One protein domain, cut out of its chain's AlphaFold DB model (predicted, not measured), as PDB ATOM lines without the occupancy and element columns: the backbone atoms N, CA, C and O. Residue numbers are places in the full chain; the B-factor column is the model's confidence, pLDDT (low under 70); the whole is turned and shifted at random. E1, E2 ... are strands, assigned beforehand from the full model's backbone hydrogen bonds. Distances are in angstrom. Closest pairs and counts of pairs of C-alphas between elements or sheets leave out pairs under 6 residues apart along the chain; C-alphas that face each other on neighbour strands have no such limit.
ATOM      1  N   TYR A  11     132.588 148.755 126.959       86.94
ATOM      2  CA  TYR A  11     131.686 148.310 125.901       86.94
ATOM      3  C   TYR A  11     132.282 147.059 125.257       86.94
ATOM      4  O   TYR A  11     133.435 147.075 124.816       86.94
ATOM      5  N   VAL A  12     131.516 145.976 125.238       88.50
ATOM      6  CA  VAL A  12     131.936 144.678 124.717       88.50
ATOM      7  C   VAL A  12     130.913 144.153 123.719       88.50
ATOM      8  O   VAL A  12     129.715 144.418 123.840       88.50
ATOM      9  N   ILE A  13     131.390 143.349 122.773       88.69
ATOM     10  CA  ILE A  13     130.544 142.430 122.012       88.69
ATOM     11  C   ILE A  13     130.631 141.071 122.700       88.69
ATOM     12  O   ILE A  13     131.717 140.493 122.809       88.69
ATOM     13  N   ALA A  14     129.497 140.573 123.182       88.75
ATOM     14  CA  ALA A  14     129.369 139.264 123.793       88.75
ATOM     15  C   ALA A  14     128.836 138.252 122.775       88.75
ATOM     16  O   ALA A  14     127.829 138.503 122.109       88.75
ATOM     17  N   ARG A  15     129.513 137.107 122.647       89.56
ATOM     18  CA  ARG A  15     129.089 136.018 121.755       89.56
ATOM     19  C   ARG A  15     128.272 134.999 122.530       89.56
ATOM     20  O   ARG A  15     128.757 134.416 123.500       89.56
ATOM     21  N   MET A  16     127.045 134.783 122.086       88.81
ATOM     22  CA  MET A  16     126.099 133.876 122.719       88.81
ATOM     23  C   MET A  16     126.227 132.458 122.157       88.81
ATOM     24  O   MET A  16     126.736 132.243 121.055       88.81
ATOM     25  N   SER A  17     125.752 131.484 122.929       87.69
ATOM     26  CA  SER A  17     125.775 130.057 122.583       87.69
ATOM     27  C   SER A  17     124.904 129.656 121.402       87.69
ATOM     28  O   SER A  17     125.208 128.686 120.713       87.69
ATOM     29  N   ASP A  18     123.879 130.446 121.115       86.44
ATOM     30  CA  ASP A  18     123.023 130.322 119.938       86.44
ATOM     31  C   ASP A  18     123.637 130.952 118.669       86.44
ATOM     32  O   ASP A  18     123.021 130.932 117.606       86.44
ATOM     33  N   GLY A  19     124.850 131.510 118.761       84.94
ATOM     34  CA  GLY A  19     125.527 132.208 117.668       84.94
ATOM     35  C   GLY A  19     125.130 133.680 117.519       84.94
ATOM     36  O   GLY A  19     125.718 134.381 116.692       84.94
ATOM     37  N   SER A  20     124.181 134.177 118.320       88.50
ATOM     38  CA  SER A  20     123.837 135.598 118.348       88.50
ATOM     39  C   SER A  20     124.926 136.433 119.033       88.50
ATOM     40  O   SER A  20     125.795 135.924 119.750       88.50
ATOM     41  N   GLN A  21     124.913 137.743 118.784       88.81
ATOM     42  CA  GLN A  21     125.823 138.691 119.421       88.81
ATOM     43  C   GLN A  21     125.026 139.746 120.169       88.81
ATOM     44  O   GLN A  21     124.026 140.259 119.670       88.81
ATOM     45  N   VAL A  22     125.489 140.065 121.371       89.06
ATOM     46  CA  VAL A  22     124.886 141.076 122.230       89.06
ATOM     47  C   VAL A  22     125.940 142.114 122.547       89.06
ATOM     48  O   VAL A  22     126.993 141.796 123.095       89.06
ATOM     49  N   GLU A  23     125.657 143.364 122.217       89.75
ATOM     50  CA  GLU A  23     126.541 144.471 122.554       89.75
ATOM     51  C   GLU A  23     126.063 145.177 123.819       89.75
ATOM     52  O   GLU A  23     124.862 145.316 124.063       89.75
ATOM     53  N   GLY A  24     127.000 145.647 124.633       89.19
ATOM     54  CA  GLY A  24     126.652 146.403 125.825       89.19
ATOM     55  C   GLY A  24     127.848 146.727 126.697       89.19
ATOM     56  O   GLY A  24     128.976 146.333 126.419       89.19
ATOM     57  N   ILE A  25     127.588 147.455 127.775       90.50
ATOM     58  CA  ILE A  25     128.598 147.804 128.775       90.50
ATOM     59  C   ILE A  25     128.508 146.798 129.916       90.50
ATOM     60  O   ILE A  25     127.422 146.601 130.459       90.50
ATOM     61  N   ILE A  26     129.623 146.186 130.307       89.81
ATOM     62  CA  ILE A  26     129.656 145.344 131.509       89.81
ATOM     63  C   ILE A  26     129.548 146.249 132.733       89.81
ATOM     64  O   ILE A  26     130.419 147.080 132.973       89.81
ATOM     65  N   GLU A  27     128.495 146.081 133.516       89.94
ATOM     66  CA  GLU A  27     128.289 146.824 134.756       89.94
ATOM     67  C   GLU A  27     128.824 146.043 135.959       89.94
ATOM     68  O   GLU A  27     129.474 146.618 136.830       89.94
ATOM     69  N   ASP A  28     128.584 144.729 135.990       88.50
ATOM     70  CA  ASP A  28     128.974 143.868 137.106       88.50
ATOM     71  C   ASP A  28     129.223 142.418 136.665       88.50
ATOM     72  O   ASP A  28     128.711 141.970 135.635       88.50
ATOM     73  N   MET A  29     130.007 141.681 137.449       86.56
ATOM     74  CA  MET A  29     130.326 140.267 137.238       86.56
ATOM     75  C   MET A  29     130.445 139.543 138.578       86.56
ATOM     76  O   MET A  29     131.203 139.964 139.451       86.56
ATOM     77  N   ASP A  30     129.767 138.406 138.704       87.00
ATOM     78  CA  ASP A  30     129.870 137.525 139.868       87.00
ATOM     79  C   ASP A  30     130.187 136.082 139.450       87.00
ATOM     80  O   ASP A  30     130.692 135.847 138.353       87.00
ATOM     81  N   ASN A  31     129.969 135.114 140.340       84.44
ATOM     82  CA  ASN A  31     130.257 133.702 140.077       84.44
ATOM     83  C   ASN A  31     129.199 133.022 139.190       84.44
ATOM     84  O   ASN A  31     129.451 131.931 138.685       84.44
ATOM     85  N   GLU A  32     128.031 133.635 138.998       85.94
ATOM     86  CA  GLU A  32     126.914 133.056 138.246       85.94
ATOM     87  C   GLU A  32     126.823 133.634 136.832       85.94
ATOM     88  O   GLU A  32     126.438 132.934 135.887       85.94
ATOM     89  N   GLY A  33     127.188 134.906 136.666       87.44
ATOM     90  CA  GLY A  33     127.120 135.558 135.372       87.44
ATOM     91  C   GLY A  33     127.597 137.002 135.347       87.44
ATOM     92  O   GLY A  33     128.352 137.475 136.196       87.44
ATOM     93  N   VAL A  34     127.139 137.699 134.310       89.69
ATOM     94  CA  VAL A  34     127.514 139.070 133.974       89.69
ATOM     95  C   VAL A  34     126.264 139.929 133.861       89.69
ATOM     96  O   VAL A  34     125.291 139.559 133.204       89.69
ATOM     97  N   THR A  35     126.298 141.101 134.483       91.81
ATOM     98  CA  THR A  35     125.277 142.134 134.321       91.81
ATOM     99  C   THR A  35     125.767 143.146 133.297       91.81
ATOM    100  O   THR A  35     126.822 143.758 133.469       91.81
ATOM    101  N   MET A  36     125.004 143.320 132.221       91.69
ATOM    102  CA  MET A  36     125.322 144.229 131.125       91.69
ATOM    103  C   MET A  36     124.227 145.276 130.934       91.69
ATOM    104  O   MET A  36     123.033 144.979 131.007       91.69
ATOM    105  N   MET A  37     124.634 146.502 130.628       91.44
ATOM    106  CA  MET A  37     123.768 147.550 130.107       91.44
ATOM    107  C   MET A  37     123.698 147.435 128.586       91.44
ATOM    108  O   MET A  37     124.673 147.727 127.893       91.44
ATOM    109  N   ILE A  38     122.541 147.028 128.071       90.12
ATOM    110  CA  ILE A  38     122.317 146.800 126.640       90.12
ATOM    111  C   ILE A  38     121.556 147.982 126.045       90.12
ATOM    112  O   ILE A  38     120.520 148.357 126.605       90.12
ATOM    113  N   PRO A  39     122.034 148.571 124.934       85.94
ATOM    114  CA  PRO A  39     121.294 149.598 124.225       85.94
ATOM    115  C   PRO A  39     120.063 148.971 123.568       85.94
ATOM    116  O   PRO A  39     120.172 148.118 122.694       85.94
ATOM    117  N   GLU A  40     118.881 149.408 123.977       77.88
ATOM    118  CA  GLU A  40     117.638 149.107 123.278       77.88
ATOM    119  C   GLU A  40     117.277 150.284 122.373       77.88
ATOM    120  O   GLU A  40     117.277 151.445 122.807       77.88
ATOM    121  N   GLU A  41     116.959 149.979 121.115       65.19
ATOM    122  CA  GLU A  41     116.288 150.925 120.234       65.19
ATOM    123  C   GLU A  41     114.830 151.015 120.670       65.19
ATOM    124  O   GLU A  41     114.027 150.114 120.438       65.19
ATOM    125  N   VAL A  42     114.500 152.097 121.368       60.69
ATOM    126  CA  VAL A  42     113.112 152.427 121.663       60.69
ATOM    127  C   VAL A  42     112.633 153.290 120.508       60.69
ATOM    128  O   VAL A  42     112.964 154.474 120.426       60.69
ATOM    129  N   GLU A  43     111.881 152.694 119.587       54.78
ATOM    130  CA  GLU A  43     110.994 153.484 118.743       54.78
ATOM    131  C   GLU A  43     109.837 153.928 119.641       54.78
ATOM    132  O   GLU A  43     109.162 153.107 120.262       54.78
ATOM    133  N   GLU A  44     109.703 155.241 119.816       53.78
ATOM    134  CA  GLU A  44     108.634 155.859 120.594       53.78
ATOM    135  C   GLU A  44     107.299 155.357 120.022       53.78
ATOM    136  O   GLU A  44     106.900 155.732 118.919       53.78
ATOM    137  N   SER A  45     106.673 154.408 120.724       47.84
ATOM    138  CA  SER A  45     105.404 153.811 120.322       47.84
ATOM    139  C   SER A  45     104.389 154.919 120.079       47.84
ATOM    140  O   SER A  45     104.338 155.877 120.848       47.84
ATOM    141  N   GLU A  46     103.569 154.739 119.048       48.72
ATOM    142  CA  GLU A  46     102.606 155.662 118.426       48.72
ATOM    143  C   GLU A  46     101.618 156.399 119.372       48.72
ATOM    144  O   GLU A  46     100.775 157.161 118.912       48.72
ATOM    145  N   MET A  47     101.722 156.241 120.696       44.28
ATOM    146  CA  MET A  47     100.942 156.958 121.711       44.28
ATOM    147  C   MET A  47     101.346 158.434 121.899       44.28
ATOM    148  O   MET A  47     100.564 159.189 122.469       44.28
ATOM    149  N   ASP A  48     102.512 158.870 121.406       47.00
ATOM    150  CA  ASP A  48     102.932 160.288 121.405       47.00
ATOM    151  C   ASP A  48     102.742 160.969 120.025       47.00
ATOM    152  O   ASP A  48     103.237 162.071 119.779       47.00
ATOM    153  N   ALA A  49     101.960 160.357 119.119       47.12
ATOM    154  CA  ALA A  49     101.649 160.882 117.780       47.12
ATOM    155  C   ALA A  49     100.849 162.208 117.766       47.12
ATOM    156  O   ALA A  49     100.551 162.736 116.697       47.12
ATOM    157  N   ASN A  50     100.525 162.777 118.933       48.88
ATOM    158  CA  ASN A  50      99.910 164.102 119.065       48.88
ATOM    159  C   ASN A  50     100.917 165.250 119.241       48.88
ATOM    160  O   ASN A  50     100.510 166.413 119.265       48.88
ATOM    161  N   ARG A  51     102.227 164.982 119.335       52.25
ATOM    162  CA  ARG A  51     103.229 166.056 119.330       52.25
ATOM    163  C   ARG A  51     103.528 166.450 117.889       52.25
ATOM    164  O   ARG A  51     104.385 165.879 117.221       52.25
ATOM    165  N   GLN A  52     102.756 167.425 117.410       54.50
ATOM    166  CA  GLN A  52     103.029 168.206 116.203       54.50
ATOM    167  C   GLN A  52     104.539 168.516 116.122       54.50
ATOM    168  O   GLN A  52     105.103 168.994 117.102       54.50
ATOM    169  N   TYR A  53     105.167 168.255 114.968       48.41
ATOM    170  CA  TYR A  53     106.616 168.349 114.668       48.41
ATOM    171  C   TYR A  53     107.454 167.083 114.956       48.41
ATOM    172  O   TYR A  53     108.377 167.064 115.771       48.41
ATOM    173  N   GLY A  54     107.160 166.014 114.209       50.53
ATOM    174  CA  GLY A  54     107.823 164.711 114.290       50.53
ATOM    175  C   GLY A  54     109.231 164.667 113.686       50.53
ATOM    176  O   GLY A  54     109.412 164.300 112.528       50.53
ATOM    177  N   TYR A  55     110.244 164.941 114.508       48.72
ATOM    178  CA  TYR A  55     111.564 164.329 114.342       48.72
ATOM    179  C   TYR A  55     111.539 163.016 115.130       48.72
ATOM    180  O   TYR A  55     111.444 163.053 116.354       48.72
ATOM    181  N   ARG A  56     111.595 161.859 114.454       55.00
ATOM    182  CA  ARG A  56     111.674 160.545 115.121       55.00
ATOM    183  C   ARG A  56     112.970 160.484 115.932       55.00
ATOM    184  O   ARG A  56     114.038 160.204 115.390       55.00
ATOM    185  N   ARG A  57     112.903 160.802 117.225       55.12
ATOM    186  CA  ARG A  57     114.060 160.751 118.120       55.12
ATOM    187  C   ARG A  57     114.327 159.294 118.469       55.12
ATOM    188  O   ARG A  57     113.726 158.749 119.382       55.12
ATOM    189  N   ARG A  58     115.248 158.661 117.744       56.66
ATOM    190  CA  ARG A  58     115.831 157.381 118.161       56.66
ATOM    191  C   ARG A  58     116.769 157.653 119.329       56.66
ATOM    192  O   ARG A  58     117.862 158.177 119.131       56.66
ATOM    193  N   PHE A  59     116.337 157.345 120.544       61.09
ATOM    194  CA  PHE A  59     117.212 157.354 121.713       61.09
ATOM    195  C   PHE A  59     117.575 155.916 122.086       61.09
ATOM    196  O   PHE A  59     116.731 155.023 122.098       61.09
ATOM    197  N   ARG A  60     118.855 155.688 122.393       67.56
ATOM    198  CA  ARG A  60     119.322 154.407 122.930       67.56
ATOM    199  C   ARG A  60     119.062 154.408 124.426       67.56
ATOM    200  O   ARG A  60     119.715 155.146 125.164       67.56
ATOM    201  N   ARG A  61     118.106 153.602 124.880       77.75
ATOM    202  CA  ARG A  61     117.892 153.390 126.313       77.75
ATOM    203  C   ARG A  61     118.704 152.179 126.737       77.75
ATOM    204  O   ARG A  61     118.476 151.084 126.240       77.75
ATOM    205  N   PHE A  62     119.623 152.358 127.675       80.81
ATOM    206  CA  PHE A  62     120.349 151.230 128.243       80.81
ATOM    207  C   PHE A  62     119.472 150.506 129.264       80.81
ATOM    208  O   PHE A  62     119.030 151.107 130.247       80.81
ATOM    209  N   ARG A  63     119.204 149.217 129.037       83.38
ATOM    210  CA  ARG A  63     118.562 148.345 130.025       83.38
ATOM    211  C   ARG A  63     119.572 147.379 130.616       83.38
ATOM    212  O   ARG A  63     120.348 146.756 129.897       83.38
ATOM    213  N   ARG A  64     119.522 147.241 131.939       89.56
ATOM    214  CA  ARG A  64     120.310 146.259 132.683       89.56
ATOM    215  C   ARG A  64     119.731 144.874 132.408       89.56
ATOM    216  O   ARG A  64     118.547 144.644 132.657       89.56
ATOM    217  N   ARG A  65     120.548 143.966 131.885       89.31
ATOM    218  CA  ARG A  65     120.209 142.555 131.692       89.31
ATOM    219  C   ARG A  65     121.316 141.690 132.276       89.31
ATOM    220  O   ARG A  65     122.495 142.010 132.145       89.31
ATOM    221  N   ARG A  66     120.921 140.599 132.925       90.19
ATOM    222  CA  ARG A  66     121.837 139.633 133.530       90.19
ATOM    223  C   ARG A  66     121.904 138.393 132.654       90.19
ATOM    224  O   ARG A  66     120.867 137.838 132.299       90.19
ATOM    225  N   PHE A  67     123.119 137.981 132.327       89.00
ATOM    226  CA  PHE A  67     123.401 136.822 131.495       89.00
ATOM    227  C   PHE A  67     124.235 135.822 132.284       89.00
ATOM    228  O   PHE A  67     125.288 136.191 132.806       89.00
ATOM    229  N   PRO A  68     123.796 134.564 132.381       90.19
ATOM    230  CA  PRO A  68     124.579 133.534 133.039       90.19
ATOM    231  C   PRO A  68     125.754 133.100 132.156       90.19
ATOM    232  O   PRO A  68     125.660 133.143 130.929       90.19
ATOM    233  N   TYR A  69     126.852 132.628 132.753       86.56
ATOM    234  CA  TYR A  69     128.056 132.280 131.979       86.56
ATOM    235  C   TYR A  69     127.837 131.190 130.927       86.56
ATOM    236  O   TYR A  69     128.440 131.247 129.859       86.56
ATOM    237  N   TYR A  70     126.945 130.232 131.197       86.50
ATOM    238  CA  TYR A  70     126.614 129.165 130.249       86.50
ATOM    239  C   TYR A  70     125.942 129.680 128.968       86.50
ATOM    240  O   TYR A  70     125.876 128.951 127.983       86.50
ATOM    241  N   ALA A  71     125.430 130.915 128.969       86.00
ATOM    242  CA  ALA A  71     124.808 131.508 127.794       86.00
ATOM    243  C   ALA A  71     125.835 132.003 126.765       86.00
ATOM    244  O   ALA A  71     125.459 132.207 125.612       86.00
ATOM    245  N   PHE A  72     127.104 132.176 127.147       85.88
ATOM    246  CA  PHE A  72     128.159 132.697 126.280       85.88
ATOM    247  C   PHE A  72     129.040 131.582 125.693       85.88
ATOM    248  O   PHE A  72     129.295 130.567 126.339       85.88
ATOM    249  N   ILE A  73     129.573 131.802 124.488       83.81
ATOM    250  CA  ILE A  73     130.615 130.957 123.881       83.81
ATOM    251  C   ILE A  73     131.987 131.595 124.087       83.81
ATOM    252  O   ILE A  73     132.165 132.800 123.917       83.81
ATOM    253  N   PHE A  74     132.984 130.772 124.412       74.81
ATOM    254  CA  PHE A  74     134.375 131.210 124.485       74.81
ATOM    255  C   PHE A  74     134.930 131.539 123.080       74.81
ATOM    256  O   PHE A  74     134.793 130.708 122.180       74.81
ATOM    257  N   PRO A  75     135.614 132.684 122.867       69.50
ATOM    258  CA  PRO A  75     135.956 133.720 123.846       69.50
ATOM    259  C   PRO A  75     134.788 134.688 124.118       69.50
ATOM    260  O   PRO A  75     134.236 135.291 123.201       69.50
ATOM    261  N   PHE A  76     134.452 134.842 125.403       71.88
ATOM    262  CA  PHE A  76     133.194 135.420 125.893       71.88
ATOM    263  C   PHE A  76     132.930 136.878 125.476       71.88
ATOM    264  O   PHE A  76     131.807 137.215 125.101       71.88
ATOM    265  N   PHE A  77     133.952 137.740 125.540       80.19
ATOM    266  CA  PHE A  77     133.826 139.186 125.335       80.19
ATOM    267  C   PHE A  77     134.942 139.727 124.448       80.19
ATOM    268  O   PHE A  77     136.115 139.417 124.663       80.19
ATOM    269  N   ILE A  78     134.577 140.595 123.507       80.19
ATOM    270  CA  ILE A  78     135.513 141.377 122.694       80.19
ATOM    271  C   ILE A  78     135.409 142.837 123.159       80.19
ATOM    272  O   ILE A  78     134.401 143.483 122.853       80.19
ATOM    273  N   PRO A  79     136.375 143.355 123.944       75.94
ATOM    274  CA  PRO A  79     136.327 144.725 124.440       75.94
ATOM    275  C   PRO A  79     136.657 145.744 123.350       75.94
ATOM    276  O   PRO A  79     137.491 145.500 122.481       75.94
ATOM    277  N   TYR A  80     136.020 146.909 123.433       70.81
ATOM    278  CA  TYR A  80     136.381 148.080 122.643       70.81
ATOM    279  C   TYR A  80     137.717 148.686 123.133       70.81
ATOM    280  O   TYR A  80     137.922 148.758 124.349       70.81
TER     281      TYR A  80
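AT A GLANCE: This is residues 11 to 80 of the 84 residues of an uncharacterized protein of Bacillus idriensis (UniProt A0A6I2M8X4). One strongly twisted antiparallel sheet makes the body, with E1, E2 and E5 at one end and the long hairpin of E3 and E4 reaching away from them. Beyond this hairpin its long loop sticks out with residues 45 to 55, which stand free and lengthen the whole into a rod. The printed part has 70 residues with five named strands, E1 to E5 along the chain, and no named helix; the class is all strand. The sheet's order is E4, E3, E2, E1, E5, and E1 to E4 form a meander, each strand the antiparallel neighbour of the one before. The whole is loose, with a radius of gyration of the C-alphas of 15.8 A and spans of 49 by 22 by 21 A.

HOW THE PARTS SIT: E1, residues 11 to 16, and E2, residues 21 to 29, are an antiparallel hairpin at 115 degrees; N 14 and O 22 are 2.8 A apart, within hydrogen-bond range. E2 bends by 82 degrees at residue 25, and its pairing is staggered: residues 21 to 25 pair with E1, residues 25 to 29 with E3, residues 33 to 42. E2 and E3 are a hairpin too, antiparallel at 129 degrees, with N 37 and O 25 at 2.8 A. E3 and E4, residues 59 to 68, form a hairpin at 154 degrees; N 40 and O 61 are 2.8 A apart, as are N 34 and O 67. E5, residues 72 to 79, is the antiparallel neighbour of E1 at 164 degrees, with N 78 and O 13 at 2.9 A, and it bends by 76 degrees at residue 75. E4 and E5 are the edge strands and meet only through their link. E1 and E4 are apart, and so are E3 and E5.

IN THESE COORDINATES: E1 begins at C-alpha 11, (131.686, 148.310, 125.901), and measures 15.8 A from first to last C-alpha. E2 measures 18.4 A, E3 25.9 A and E4 27.4 A. E4 begins at C-alpha 59, (117.212, 157.354, 121.713). E5, 14.7 A long, ends at C-alpha 79, (136.327, 144.725, 124.440).

THE WHOLE: The two C-alphas farthest apart are those of Asn 31 and Gln 52, at 50.0 A, while those of Tyr 11 and Tyr 80, the first and last printed, are 5.7 A apart. The printed part has no cut. The link from E3 to E4, residues 43 to 58, is long; the other three are tight. Without residues 45 to 55 the body spans 39 by 22 by 20 A. The mean pLDDT of the printed part is 76.5, and residues 41 to 60 and residue 75 are under 70.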